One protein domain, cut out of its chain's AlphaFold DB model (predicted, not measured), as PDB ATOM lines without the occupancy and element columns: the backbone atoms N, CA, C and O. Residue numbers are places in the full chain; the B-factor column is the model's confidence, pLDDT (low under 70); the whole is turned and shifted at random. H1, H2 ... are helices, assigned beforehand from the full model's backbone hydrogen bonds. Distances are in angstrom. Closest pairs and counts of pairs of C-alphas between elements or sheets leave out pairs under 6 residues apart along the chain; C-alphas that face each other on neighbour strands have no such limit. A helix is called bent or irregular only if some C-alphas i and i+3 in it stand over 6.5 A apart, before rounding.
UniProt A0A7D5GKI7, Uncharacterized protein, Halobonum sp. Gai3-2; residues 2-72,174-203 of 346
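This is residues 2 to 72 and 174 to 203 of the 346 residues of an uncharacterized protein of Halobonum sp. Gai3-2 (UniProt A0A7D5GKI7). A long bent helix, H2, packs with its first arm, H2a, beside H1 and H3, and the three make an up-and-down bundle in which each runs against the one before it in the chain. Past the bend the second arm, H2b, runs off steeply from the bundle, and residues 56 to 72, of which 56 to 69 belong to H2, stick out free of the rest. The printed part has 101 residues with three named helices, H1, H2 and H3 in that order along the chain, and no named strand, so the class is all helix. The whole is loose, with a radius of gyration of the C-alphas of 18.3 A, and spans 64 by 29 by 18 A, the arm making much of the length.

H2, residues 30 to 69, is the longest helix and was assigned as one helix by its hydrogen bonds, but it is bent: C-alphas 44 and 47 are 7.4 A apart. Its arm H2a, residues 30 to 44, is 20.5 A long from first to last C-alpha, and is itself irregular, with C-alphas 32 and 35 being 7.4 A apart. Its arm H2b, residues 47 to 69, is 33.1 A long and ends with C-alpha 69 at (178.196, 182.609, 205.560). H1, residues 4 to 26, begins with C-alpha 4 at (148.535, 154.336, 203.720) and is 32.1 A long. H3, residues 178 to 202, is 36.6 A long and ends with C-alpha 202 at (160.691, 128.997, 190.414).

H2a and H2b stand at a steep tilt of 59 degrees. H2a touches H1 at a shallow tilt of 6 degrees, opposite ways, and the two form a helical hairpin; their closest C-alphas, of Gly 13 and Ala 40, are 4.4 A apart. H2a touches H3 at a shallow tilt of 10 degrees, opposite ways, the closest C-alphas being those of Gly 36 and Gly 194 at 5.6 A. H1 touches H3 at a shallow tilt of 7 degrees, the same way, the closest C-alphas being those of Leu 5 and Ala 184 at 6.0 A. H2b only just touches H1, with 3 pairs of C-alphas within 8 A, through its residue 47 alone; the closest C-alphas are those of Ser 9 and Pro 47, 7.6 A apart. H2b and H3 are close but not clearly touching, the C-alphas of Pro 47 and Leu 183 being the closest at 7.9 A. In H1, H2b and H3 every O i to N i+4 pair is within hydrogen-bond range; in H2a 9 of 11 are.

The two C-alphas farthest apart, those of Ala 26 and Ala 72, are 63.8 A apart. Without residues 56 to 72, which stand free, the body spans 42 by 20 by 18 A. The link from H1 to H2 is tight, with 3 residues. The link from H2 to H3 runs across the cut, where residues 73 to 173 are not printed and C-alphas 72 and 174 are 29.5 A apart. The mean pLDDT of the printed part is 89.6, and residue 2 and residues 69 to 72 are under 70.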
ATOM      1  N   THR A   2     145.440 157.098 208.939       50.59
ATOM      2  CA  THR A   2     146.323 155.951 208.709       50.59
ATOM      3  C   THR A   2     147.311 156.274 207.588       50.59
ATOM      4  O   THR A   2     146.923 156.739 206.516       50.59
ATOM      5  N   ASN A   3     148.607 156.081 207.836       77.12
ATOM      6  CA  ASN A   3     149.642 156.330 206.837       77.12
ATOM      7  C   ASN A   3     149.607 155.201 205.794       77.12
ATOM      8  O   ASN A   3     150.337 154.227 205.917       77.12
ATOM      9  N   TRP A   4     148.728 155.312 204.801       82.88
ATOM     10  CA  TRP A   4     148.535 154.336 203.720       82.88
ATOM     11  C   TRP A   4     149.854 153.866 203.066       82.88
ATOM     12  O   TRP A   4     149.979 152.704 202.716       82.88
ATOM     13  N   LEU A   5     150.873 154.733 202.972       87.69
ATOM     14  CA  LEU A   5     152.191 154.386 202.437       87.69
ATOM     15  C   LEU A   5     152.891 153.342 203.316       87.69
ATOM     16  O   LEU A   5     153.565 152.454 202.808       87.69
ATOM     17  N   ARG A   6     152.717 153.438 204.640       88.81
ATOM     18  CA  ARG A   6     153.185 152.423 205.587       88.81
ATOM     19  C   ARG A   6     152.424 151.120 205.389       88.81
ATOM     20  O   ARG A   6     153.050 150.076 205.440       88.81
ATOM     21  N   VAL A   7     151.112 151.186 205.155       91.19
ATOM     22  CA  VAL A   7     150.302 149.988 204.884       91.19
ATOM     23  C   VAL A   7     150.807 149.294 203.624       91.19
ATOM     24  O   VAL A   7     151.175 148.136 203.724       91.19
ATOM     25  N   VAL A   8     150.935 150.012 202.502       93.69
ATOM     26  CA  VAL A   8     151.457 149.470 201.233       93.69
ATOM     27  C   VAL A   8     152.863 148.901 201.408       93.69
ATOM     28  O   VAL A   8     153.113 147.760 201.054       93.69
ATOM     29  N   SER A   9     153.786 149.657 202.004       95.06
ATOM     30  CA  SER A   9     155.160 149.194 202.229       95.06
ATOM     31  C   SER A   9     155.216 147.927 203.092       95.06
ATOM     32  O   SER A   9     155.903 146.974 202.732       95.06
ATOM     33  N   VAL A  10     154.464 147.880 204.198       95.56
ATOM     34  CA  VAL A  10     154.441 146.724 205.104       95.56
ATOM     35  C   VAL A  10     153.752 145.526 204.463       95.56
ATOM     36  O   VAL A  10     154.306 144.432 204.529       95.56
ATOM     37  N   SER A  11     152.594 145.702 203.822       95.56
ATOM     38  CA  SER A  11     151.859 144.594 203.208       95.56
ATOM     39  C   SER A  11     152.615 144.021 202.013       95.56
ATOM     40  O   SER A  11     152.867 142.822 201.985       95.56
ATOM     41  N   SER A  12     153.056 144.866 201.075       96.62
ATOM     42  CA  SER A  12     153.814 144.445 199.892       96.62
ATOM     43  C   SER A  12     155.145 143.805 200.268       96.62
ATOM     44  O   SER A  12     155.505 142.760 199.731       96.62
ATOM     45  N   GLY A  13     155.866 144.404 201.217       97.62
ATOM     46  CA  GLY A  13     157.138 143.878 201.691       97.62
ATOM     47  C   GLY A  13     156.990 142.537 202.407       97.62
ATOM     48  O   GLY A  13     157.709 141.594 202.095       97.62
ATOM     49  N   THR A  14     156.021 142.418 203.317       98.00
ATOM     50  CA  THR A  14     155.744 141.151 204.019       98.00
ATOM     51  C   THR A  14     155.300 140.061 203.051       98.00
ATOM     52  O   THR A  14     155.793 138.941 203.134       98.00
ATOM     53  N   PHE A  15     154.412 140.392 202.109       97.56
ATOM     54  CA  PHE A  15     153.941 139.453 201.097       97.56
ATOM     55  C   PHE A  15     155.094 138.918 200.242       97.56
ATOM     56  O   PHE A  15     155.269 137.707 200.155       97.56
ATOM     57  N   LEU A  16     155.925 139.798 199.669       98.31
ATOM     58  CA  LEU A  16     157.047 139.366 198.831       98.31
ATOM     59  C   LEU A  16     158.093 138.577 199.627       98.31
ATOM     60  O   LEU A  16     158.669 137.624 199.106       98.31
ATOM     61  N   PHE A  17     158.329 138.949 200.889       98.31
ATOM     62  CA  PHE A  17     159.212 138.195 201.779       98.31
ATOM     63  C   PHE A  17     158.683 136.775 201.997       98.31
ATOM     64  O   PHE A  17     159.418 135.815 201.776       98.31
ATOM     65  N   ALA A  18     157.408 136.640 202.373       97.62
ATOM     66  CA  ALA A  18     156.775 135.346 202.601       97.62
ATOM     67  C   ALA A  18     156.786 134.486 201.330       97.62
ATOM     68  O   ALA A  18     157.192 133.330 201.388       97.62
ATOM     69  N   LEU A  19     156.440 135.076 200.181       97.69
ATOM     70  CA  LEU A  19     156.483 134.412 198.878       97.69
ATOM     71  C   LEU A  19     157.898 133.918 198.537       97.69
ATOM     72  O   LEU A  19     158.062 132.783 198.107       97.69
ATOM     73  N   SER A  20     158.928 134.740 198.763       97.75
ATOM     74  CA  SER A  20     160.323 134.368 198.477       97.75
ATOM     75  C   SER A  20     160.824 133.246 199.390       97.75
ATOM     76  O   SER A  20     161.544 132.359 198.940       97.75
ATOM     77  N   VAL A  21     160.451 133.278 200.675       97.19
ATOM     78  CA  VAL A  21     160.817 132.239 201.651       97.19
ATOM     79  C   VAL A  21     160.094 130.931 201.348       97.19
ATOM     80  O   VAL A  21     160.730 129.882 201.348       97.19
ATOM     81  N   TRP A  22     158.796 130.987 201.050       97.62
ATOM     82  CA  TRP A  22     158.041 129.814 200.618       97.62
ATOM     83  C   TRP A  22     158.648 129.212 199.348       97.62
ATOM     84  O   TRP A  22     158.970 128.028 199.341       97.62
ATOM     85  N   ALA A  23     158.920 130.026 198.325       97.12
ATOM     86  CA  ALA A  23     159.510 129.550 197.077       97.12
ATOM     87  C   ALA A  23     160.898 128.913 197.291       97.12
ATOM     88  O   ALA A  23     161.209 127.883 196.697       97.12
ATOM     89  N   ALA A  24     161.714 129.462 198.196       96.38
ATOM     90  CA  ALA A  24     162.994 128.864 198.580       96.38
ATOM     91  C   ALA A  24     162.860 127.459 199.183       96.38
ATOM     92  O   ALA A  24     163.755 126.633 198.997       96.38
ATOM     93  N   VAL A  25     161.771 127.195 199.908       96.12
ATOM     94  CA  VAL A  25     161.467 125.879 200.480       96.12
ATOM     95  C   VAL A  25     160.875 124.953 199.417       96.12
ATOM     96  O   VAL A  25     161.361 123.837 199.264       96.12
ATOM     97  N   ALA A  26     159.882 125.426 198.659       95.12
ATOM     98  CA  ALA A  26     159.134 124.629 197.686       95.12
ATOM     99  C   ALA A  26     159.984 124.194 196.479       95.12
ATOM    100  O   ALA A  26     159.939 123.037 196.071       95.12
ATOM    101  N   TYR A  27     160.803 125.098 195.934       94.94
ATOM    102  CA  TYR A  27     161.613 124.845 194.732       94.94
ATOM    103  C   TYR A  27     163.094 124.565 195.041       94.94
ATOM    104  O   TYR A  27     163.877 124.245 194.142       94.94
ATOM    105  N   GLY A  28     163.492 124.675 196.312       91.06
ATOM    106  CA  GLY A  28     164.859 124.460 196.776       91.06
ATOM    107  C   GLY A  28     165.854 125.556 196.365       91.06
ATOM    108  O   GLY A  28     165.598 126.427 195.535       91.06
ATOM    109  N   GLY A  29     167.051 125.507 196.960       88.75
ATOM    110  CA  GLY A  29     168.129 126.457 196.667       88.75
ATOM    111  C   GLY A  29     167.858 127.858 197.235       88.75
ATOM    112  O   GLY A  29     167.616 128.786 196.465       88.75
ATOM    113  N   PRO A  30     167.968 128.068 198.560       86.75
ATOM    114  CA  PRO A  30     167.562 129.317 199.218       86.75
ATOM    115  C   PRO A  30     168.277 130.566 198.689       86.75
ATOM    116  O   PRO A  30     167.703 131.653 198.656       86.75
ATOM    117  N   LEU A  31     169.513 130.413 198.206       94.19
ATOM    118  CA  LEU A  31     170.274 131.508 197.605       94.19
ATOM    119  C   LEU A  31     169.669 132.009 196.284       94.19
ATOM    120  O   LEU A  31     169.853 133.177 195.953       94.19
ATOM    121  N   ARG A  32     168.909 131.174 195.559       94.75
ATOM    122  CA  ARG A  32     168.251 131.554 194.295       94.75
ATOM    123  C   ARG A  32     167.177 132.622 194.511       94.75
ATOM    124  O   ARG A  32     166.998 133.484 193.662       94.75
ATOM    125  N   PHE A  33     166.519 132.610 195.670       96.62
ATOM    126  CA  PHE A  33     165.426 133.529 196.009       96.62
ATOM    127  C   PHE A  33     165.862 134.700 196.905       96.62
ATOM    128  O   PHE A  33     165.052 135.567 197.243       96.62
ATOM    129  N   LEU A  34     167.153 134.786 197.249       96.56
ATOM    130  CA  LEU A  34     167.718 135.899 198.015       96.56
ATOM    131  C   LEU A  34     167.447 137.282 197.379       96.56
ATOM    132  O   LEU A  34     167.120 138.206 198.128       96.56
ATOM    133  N   PRO A  35     167.499 137.465 196.040       97.31
ATOM    134  CA  PRO A  35     167.119 138.737 195.421       97.31
ATOM    135  C   PRO A  35     165.679 139.170 195.740       97.31
ATOM    136  O   PRO A  35     165.431 140.357 195.967       97.31
ATOM    137  N   GLY A  36     164.737 138.222 195.830       96.38
ATOM    138  CA  GLY A  36     163.350 138.488 196.228       96.38
ATOM    139  C   GLY A  36     163.256 138.988 197.671       96.38
ATOM    140  O   GLY A  36     162.625 140.012 197.939       96.38
ATOM    141  N   VAL A  37     163.997 138.354 198.587       97.12
ATOM    142  CA  VAL A  37     164.109 138.784 199.994       97.12
ATOM    143  C   VAL A  37     164.706 140.191 200.112       97.12
ATOM    144  O   VAL A  37     164.170 141.034 200.832       97.12
ATOM    145  N   ILE A  38     165.784 140.488 199.381       97.69
ATOM    146  CA  ILE A  38     166.408 141.823 199.370       97.69
ATOM    147  C   ILE A  38     165.425 142.875 198.840       97.69
ATOM    148  O   ILE A  38     165.313 143.971 199.401       97.69
ATOM    149  N   THR A  39     164.671 142.537 197.794       97.88
ATOM    150  CA  THR A  39     163.640 143.412 197.220       97.88
ATOM    151  C   THR A  39     162.531 143.689 198.237       97.88
ATOM    152  O   THR A  39     162.161 144.844 198.447       97.88
ATOM    153  N   ALA A  40     162.064 142.665 198.954       97.81
ATOM    154  CA  ALA A  40     161.077 142.805 200.021       97.81
ATOM    155  C   ALA A  40     161.558 143.735 201.149       97.81
ATOM    156  O   ALA A  40     160.844 144.660 201.547       97.81
ATOM    157  N   LEU A  41     162.797 143.553 201.622       97.81
ATOM    158  CA  LEU A  41     163.412 144.435 202.622       97.81
ATOM    159  C   LEU A  41     163.545 145.873 202.111       97.81
ATOM    160  O   LEU A  41     163.309 146.825 202.858       97.81
ATOM    161  N   THR A  42     163.862 146.044 200.829       96.69
ATOM    162  CA  THR A  42     163.911 147.361 200.189       96.69
ATOM    163  C   THR A  42     162.537 148.030 200.228       96.69
ATOM    164  O   THR A  42     162.437 149.169 200.682       96.69
ATOM    165  N   ILE A  43     161.464 147.324 199.858       96.75
ATOM    166  CA  ILE A  43     160.085 147.839 199.929       96.75
ATOM    167  C   ILE A  43     159.719 148.264 201.362       96.75
ATOM    168  O   ILE A  43     159.135 149.336 201.551       96.75
ATOM    169  N   LEU A  44     160.083 147.462 202.370       95.81
ATOM    170  CA  LEU A  44     159.813 147.738 203.790       95.81
ATOM    171  C   LEU A  44     160.546 148.981 204.306       95.81
ATOM    172  O   LEU A  44     159.994 149.783 205.063       95.81
ATOM    173  N   LEU A  45     161.814 149.140 203.924       94.81
ATOM    174  CA  LEU A  45     162.702 150.133 204.525       94.81
ATOM    175  C   LEU A  45     162.757 151.448 203.743       94.81
ATOM    176  O   LEU A  45     163.066 152.485 204.336       94.81
ATOM    177  N   LEU A  46     162.419 151.449 202.450       93.25
ATOM    178  CA  LEU A  46     162.584 152.606 201.567       93.25
ATOM    179  C   LEU A  46     161.871 153.879 202.066       93.25
ATOM    180  O   LEU A  46     162.521 154.929 202.104       93.25
ATOM    181  N   PRO A  47     160.601 153.854 202.531       90.31
ATOM    182  CA  PRO A  47     159.952 155.064 203.042       90.31
ATOM    183  C   PRO A  47     160.681 155.676 204.240       90.31
ATOM    184  O   PRO A  47     160.796 156.901 204.349       90.31
ATOM    185  N   ARG A  48     161.195 154.824 205.137       89.94
ATOM    186  CA  ARG A  48     161.965 155.257 206.304       89.94
ATOM    187  C   ARG A  48     163.318 155.802 205.859       89.94
ATOM    188  O   ARG A  48     163.660 156.919 206.240       89.94
ATOM    189  N   ALA A  49     164.038 155.077 205.006       90.44
ATOM    190  CA  ALA A  49     165.322 155.502 204.462       90.44
ATOM    191  C   ALA A  49     165.230 156.882 203.791       90.44
ATOM    192  O   ALA A  49     166.045 157.753 204.081       90.44
ATOM    193  N   LEU A  50     164.187 157.141 202.994       89.44
ATOM    194  CA  LEU A  50     163.962 158.445 202.357       89.44
ATOM    195  C   LEU A  50     163.666 159.568 203.361       89.44
ATOM    196  O   LEU A  50     164.141 160.693 203.185       89.44
ATOM    197  N   ALA A  51     162.915 159.286 204.428       87.19
ATOM    198  CA  ALA A  51     162.653 160.270 205.478       87.19
ATOM    199  C   ALA A  51     163.949 160.679 206.205       87.19
ATOM    200  O   ALA A  51     164.185 161.870 206.436       87.19
ATOM    201  N   TYR A  52     164.823 159.711 206.497       87.50
ATOM    202  CA  TYR A  52     166.146 159.980 207.068       87.50
ATOM    203  C   TYR A  52     167.085 160.655 206.064       87.50
ATOM    204  O   TYR A  52     167.753 161.620 206.425       87.50
ATOM    205  N   ALA A  53     167.102 160.234 204.800       88.38
ATOM    206  CA  ALA A  53     167.911 160.867 203.759       88.38
ATOM    207  C   ALA A  53     167.543 162.350 203.588       88.38
ATOM    208  O   ALA A  53     168.419 163.214 203.529       88.38
ATOM    209  N   LYS A  54     166.245 162.679 203.609       86.81
ATOM    210  CA  LYS A  54     165.757 164.065 203.593       86.81
ATOM    211  C   LYS A  54     166.209 164.854 204.822       86.81
ATOM    212  O   LYS A  54     166.576 166.024 204.692       86.81
ATOM    213  N   LEU A  55     166.173 164.243 206.007       86.69
ATOM    214  CA  LEU A  55     166.664 164.864 207.238       86.69
ATOM    215  C   LEU A  55     168.159 165.185 207.131       86.69
ATOM    216  O   LEU A  55     168.554 166.332 207.340       86.69
ATOM    217  N   TRP A  56     168.972 164.201 206.754       87.31
ATOM    218  CA  TRP A  56     170.417 164.360 206.608       87.31
ATOM    219  C   TRP A  56     170.785 165.359 205.514       87.31
ATOM    220  O   TRP A  56     171.647 166.202 205.738       87.31
ATOM    221  N   SER A  57     170.074 165.363 204.386       87.56
ATOM    222  CA  SER A  57     170.242 166.367 203.328       87.56
ATOM    223  C   SER A  57     169.989 167.788 203.844       87.56
ATOM    224  O   SER A  57     170.792 168.694 203.609       87.56
ATOM    225  N   ARG A  58     168.915 167.997 204.621       85.00
ATOM    226  CA  ARG A  58     168.632 169.297 205.250       85.00
ATOM    227  C   ARG A  58     169.719 169.693 206.243       85.00
ATOM    228  O   ARG A  58     170.160 170.840 206.214       85.00
ATOM    229  N   ARG A  59     170.167 168.754 207.082       85.12
ATOM    230  CA  ARG A  59     171.238 168.989 208.060       85.12
ATOM    231  C   ARG A  59     172.570 169.331 207.386       85.12
ATOM    232  O   ARG A  59     173.231 170.284 207.786       85.12
ATOM    233  N   GLY A  60     172.925 168.609 206.325       85.00
ATOM    234  CA  GLY A  60     174.121 168.858 205.521       85.00
ATOM    235  C   GLY A  60     174.067 170.211 204.815       85.00
ATOM    236  O   GLY A  60     175.022 170.979 204.882       85.00
ATOM    237  N   ARG A  61     172.923 170.569 204.217       84.94
ATOM    238  CA  ARG A  61     172.734 171.892 203.603       84.94
ATOM    239  C   ARG A  61     172.887 173.019 204.625       84.94
ATOM    240  O   ARG A  61     173.570 173.994 204.326       84.94
ATOM    241  N   ARG A  62     172.281 172.904 205.813       79.88
ATOM    242  CA  ARG A  62     172.430 173.911 206.882       79.88
ATOM    243  C   ARG A  62     173.875 174.039 207.339       79.88
ATOM    244  O   ARG A  62     174.374 175.153 207.433       79.88
ATOM    245  N   TYR A  63     174.557 172.915 207.533       80.38
ATOM    246  CA  TYR A  63     175.976 172.898 207.877       80.38
ATOM    247  C   TYR A  63     176.838 173.614 206.820       80.38
ATOM    248  O   TYR A  63     177.650 174.474 207.156       80.38
ATOM    249  N   LEU A  64     176.617 173.335 205.530       82.62
ATOM    250  CA  LEU A  64     177.340 173.995 204.438       82.62
ATOM    251  C   LEU A  64     177.045 175.499 204.352       82.62
ATOM    252  O   LEU A  64     177.956 176.283 204.092       82.62
ATOM    253  N   VAL A  65     175.793 175.914 204.573       79.06
ATOM    254  CA  VAL A  65     175.414 177.336 204.603       79.06
ATOM    255  C   VAL A  65     176.071 178.047 205.786       79.06
ATOM    256  O   VAL A  65     176.665 179.105 205.584       79.06
ATOM    257  N   ALA A  66     176.035 177.451 206.982       72.62
ATOM    258  CA  ALA A  66     176.674 177.995 208.181       72.62
ATOM    259  C   ALA A  66     178.191 178.161 207.988       72.62
ATOM    260  O   ALA A  66     178.747 179.204 208.325       72.62
ATOM    261  N   ARG A  67     178.846 177.177 207.356       76.75
ATOM    262  CA  ARG A  67     180.280 177.234 207.037       76.75
ATOM    263  C   ARG A  67     180.629 178.329 206.022       76.75
ATOM    264  O   ARG A  67     181.706 178.901 206.112       76.75
ATOM    265  N   ARG A  68     179.756 178.607 205.046       73.00
ATOM    266  CA  ARG A  68     180.008 179.603 203.983       73.00
ATOM    267  C   ARG A  68     179.694 181.039 204.389       73.00
ATOM    268  O   ARG A  68     180.352 181.944 203.895       73.00
ATOM    269  N   ARG A  69     178.666 181.258 205.212       61.56
ATOM    270  CA  ARG A  69     178.196 182.609 205.560       61.56
ATOM    271  C   ARG A  69     178.820 183.191 206.821       61.56
ATOM    272  O   ARG A  69     178.598 184.366 207.053       61.56
ATOM    273  N   GLY A  70     179.572 182.403 207.594       55.34
ATOM    274  CA  GLY A  70     180.146 182.849 208.863       55.34
ATOM    275  C   GLY A  70     179.053 183.305 209.829       55.34
ATOM    276  O   GLY A  70     178.704 184.470 209.841       55.34
ATOM    277  N   ALA A  71     178.477 182.377 210.596       51.22
ATOM    278  CA  ALA A  71     177.627 182.645 211.770       51.22
ATOM    279  C   ALA A  71     176.546 183.758 211.665       51.22
ATOM    280  O   ALA A  71     176.132 184.284 212.690       51.22
ATOM    281  N   ALA A  72     176.049 184.109 210.474       48.50
ATOM    282  CA  ALA A  72     174.976 185.092 210.329       48.50
ATOM    283  C   ALA A  72     173.609 184.485 210.722       48.50
ATOM    284  O   ALA A  72     172.901 183.925 209.883       48.50
ATOM    285  N   PRO A 174     158.105 162.490 207.626       77.50
ATOM    286  CA  PRO A 174     157.581 161.542 206.652       77.50
ATOM    287  C   PRO A 174     157.367 162.174 205.272       77.50
ATOM    288  O   PRO A 174     157.122 163.380 205.146       77.50
ATOM    289  N   VAL A 175     157.402 161.351 204.225       77.12
ATOM    290  CA  VAL A 175     157.019 161.787 202.876       77.12
ATOM    291  C   VAL A 175     155.528 162.150 202.884       77.12
ATOM    292  O   VAL A 175     154.680 161.346 203.266       77.12
ATOM    293  N   ARG A 176     155.203 163.388 202.496       77.75
ATOM    294  CA  ARG A 176     153.840 163.948 202.488       77.75
ATOM    295  C   ARG A 176     153.502 164.502 201.101       77.75
ATOM    296  O   ARG A 176     154.403 164.774 200.313       77.75
ATOM    297  N   GLY A 177     152.211 164.696 200.830       81.44
ATOM    298  CA  GLY A 177     151.720 165.285 199.576       81.44
ATOM    299  C   GLY A 177     151.799 164.340 198.371       81.44
ATOM    300  O   GLY A 177     151.743 163.122 198.538       81.44
ATOM    301  N   ALA A 178     151.921 164.910 197.169       82.94
ATOM    302  CA  ALA A 178     152.013 164.177 195.901       82.94
ATOM    303  C   ALA A 178     153.195 163.184 195.815       82.94
ATOM    304  O   ALA A 178     152.966 162.057 195.382       82.94
ATOM    305  N   PRO A 179     154.417 163.489 196.314       84.25
ATOM    306  CA  PRO A 179     155.533 162.531 196.311       84.25
ATOM    307  C   PRO A 179     155.227 161.205 197.011       84.25
ATOM    308  O   PRO A 179     155.793 160.172 196.673       84.25
ATOM    309  N   ARG A 180     154.312 161.220 197.985       86.12
ATOM    310  CA  ARG A 180     153.886 160.014 198.699       86.12
ATOM    311  C   ARG A 180     153.131 159.053 197.768       86.12
ATOM    312  O   ARG A 180     153.284 157.848 197.927       86.12
ATOM    313  N   TRP A 181     152.346 159.572 196.820       86.50
ATOM    314  CA  TRP A 181     151.610 158.759 195.846       86.50
ATOM    315  C   TRP A 181     152.543 158.108 194.833       86.50
ATOM    316  O   TRP A 181     152.483 156.897 194.652       86.50
ATOM    317  N   PHE A 182     153.466 158.889 194.269       90.25
ATOM    318  CA  PHE A 182     154.500 158.363 193.377       90.25
ATOM    319  C   PHE A 182     155.366 157.308 194.058       90.25
ATOM    320  O   PHE A 182     155.662 156.284 193.455       90.25
ATOM    321  N   LEU A 183     155.728 157.523 195.327       91.31
ATOM    322  CA  LEU A 183     156.499 156.538 196.075       91.31
ATOM    323  C   LEU A 183     155.736 155.222 196.219       91.31
ATOM    324  O   LEU A 183     156.326 154.179 195.984       91.31
ATOM    325  N   ALA A 184     154.450 155.237 196.568       91.62
ATOM    326  CA  ALA A 184     153.730 153.973 196.684       91.62
ATOM    327  C   ALA A 184     153.482 153.301 195.333       91.62
ATOM    328  O   ALA A 184     153.576 152.085 195.266       91.62
ATOM    329  N   LEU A 185     153.220 154.065 194.266       93.81
ATOM    330  CA  LEU A 185     153.156 153.502 192.916       93.81
ATOM    331  C   LEU A 185     154.489 152.834 192.551       93.81
ATOM    332  O   LEU A 185     154.501 151.713 192.056       93.81
ATOM    333  N   GLY A 186     155.608 153.480 192.885       95.00
ATOM    334  CA  GLY A 186     156.941 152.900 192.750       95.00
ATOM    335  C   GLY A 186     157.123 151.630 193.584       95.00
ATOM    336  O   GLY A 186     157.652 150.651 193.079       95.00
ATOM    337  N   LEU A 187     156.641 151.597 194.833       96.00
ATOM    338  CA  LEU A 187     156.681 150.389 195.668       96.00
ATOM    339  C   LEU A 187     155.849 149.247 195.075       96.00
ATOM    340  O   LEU A 187     156.286 148.103 195.129       96.00
ATOM    341  N   VAL A 188     154.684 149.546 194.493       96.00
ATOM    342  CA  VAL A 188     153.857 148.553 193.789       96.00
ATOM    343  C   VAL A 188     154.581 148.041 192.543       96.00
ATOM    344  O   VAL A 188     154.620 146.837 192.327       96.00
ATOM    345  N   ALA A 189     155.220 148.915 191.764       97.12
ATOM    346  CA  ALA A 189     156.023 148.493 190.618       97.12
ATOM    347  C   ALA A 189     157.200 147.592 191.040       97.12
ATOM    348  O   ALA A 189     157.416 146.543 190.441       97.12
ATOM    349  N   ILE A 190     157.916 147.951 192.114       97.38
ATOM    350  CA  ILE A 190     158.994 147.122 192.681       97.38
ATOM    351  C   ILE A 190     158.441 145.780 193.181       97.38
ATOM    352  O   ILE A 190     159.081 144.753 192.971       97.38
ATOM    353  N   LEU A 191     157.257 145.767 193.805       97.75
ATOM    354  CA  LEU A 191     156.587 144.532 194.208       97.75
ATOM    355  C   LEU A 191     156.322 143.634 192.998       97.75
ATOM    356  O   LEU A 191     156.684 142.465 193.044       97.75
ATOM    357  N   VAL A 192     155.712 144.169 191.937       96.88
ATOM    358  CA  VAL A 192     155.411 143.404 190.719       96.88
ATOM    359  C   VAL A 192     156.694 142.812 190.148       96.88
ATOM    360  O   VAL A 192     156.763 141.604 189.963       96.88
ATOM    361  N   ILE A 193     157.747 143.616 189.977       96.69
ATOM    362  CA  ILE A 193     159.054 143.136 189.502       96.69
ATOM    363  C   ILE A 193     159.610 142.034 190.420       96.69
ATOM    364  O   ILE A 193     160.111 141.023 189.933       96.69
ATOM    365  N   GLY A 194     159.493 142.197 191.740       97.06
ATOM    366  CA  GLY A 194     159.926 141.201 192.719       97.06
ATOM    367  C   GLY A 194     159.168 139.877 192.601       97.06
ATOM    368  O   GLY A 194     159.796 138.821 192.589       97.06
ATOM    369  N   VAL A 195     157.840 139.924 192.461       97.25
ATOM    370  CA  VAL A 195     156.994 138.738 192.246       97.25
ATOM    371  C   VAL A 195     157.372 138.045 190.940       97.25
ATOM    372  O   VAL A 195     157.616 136.841 190.951       97.25
ATOM    373  N   MET A 196     157.512 138.799 189.847       96.00
ATOM    374  CA  MET A 196     157.954 138.257 188.557       96.00
ATOM    375  C   MET A 196     159.335 137.600 188.660       96.00
ATOM    376  O   MET A 196     159.564 136.548 188.072       96.00
ATOM    377  N   GLY A 197     160.251 138.180 189.440       96.50
ATOM    378  CA  GLY A 197     161.563 137.592 189.714       96.50
ATOM    379  C   GLY A 197     161.475 136.252 190.449       96.50
ATOM    380  O   GLY A 197     162.153 135.301 190.064       96.50
ATOM    381  N   VAL A 198     160.616 136.147 191.470       96.88
ATOM    382  CA  VAL A 198     160.383 134.882 192.193       96.88
ATOM    383  C   VAL A 198     159.778 133.832 191.266       96.88
ATOM    384  O   VAL A 198     160.284 132.715 191.203       96.88
ATOM    385  N   VAL A 199     158.754 134.204 190.502       96.56
ATOM    386  CA  VAL A 199     158.057 133.326 189.555       96.56
ATOM    387  C   VAL A 199     159.004 132.790 188.473       96.56
ATOM    388  O   VAL A 199     159.080 131.580 188.263       96.56
ATOM    389  N   ASN A 200     159.799 133.664 187.849       95.75
ATOM    390  CA  ASN A 200     160.804 133.261 186.863       95.75
ATOM    391  C   ASN A 200     161.912 132.390 187.464       95.75
ATOM    392  O   ASN A 200     162.493 131.566 186.770       95.75
ATOM    393  N   THR A 201     162.222 132.557 188.750       96.06
ATOM    394  CA  THR A 201     163.223 131.720 189.423       96.06
ATOM    395  C   THR A 201     162.673 130.330 189.747       96.06
ATOM    396  O   THR A 201     163.414 129.351 189.635       96.06
ATOM    397  N   ALA A 202     161.396 130.247 190.137       95.25
ATOM    398  CA  ALA A 202     160.691 128.997 190.414       95.25
ATOM    399  C   ALA A 202     160.586 128.127 189.154       95.25
ATOM    400  O   ALA A 202     160.982 126.963 189.172       95.25
ATOM    401  N   TYR A 203     160.161 128.729 188.041       93.69
ATOM    402  CA  TYR A 203     160.097 128.094 186.726       93.69
ATOM    403  C   TYR A 203     161.131 128.733 185.793       93.69
ATOM    404  O   TYR A 203     160.820 129.596 184.977       93.69
TER     405      TYR A 203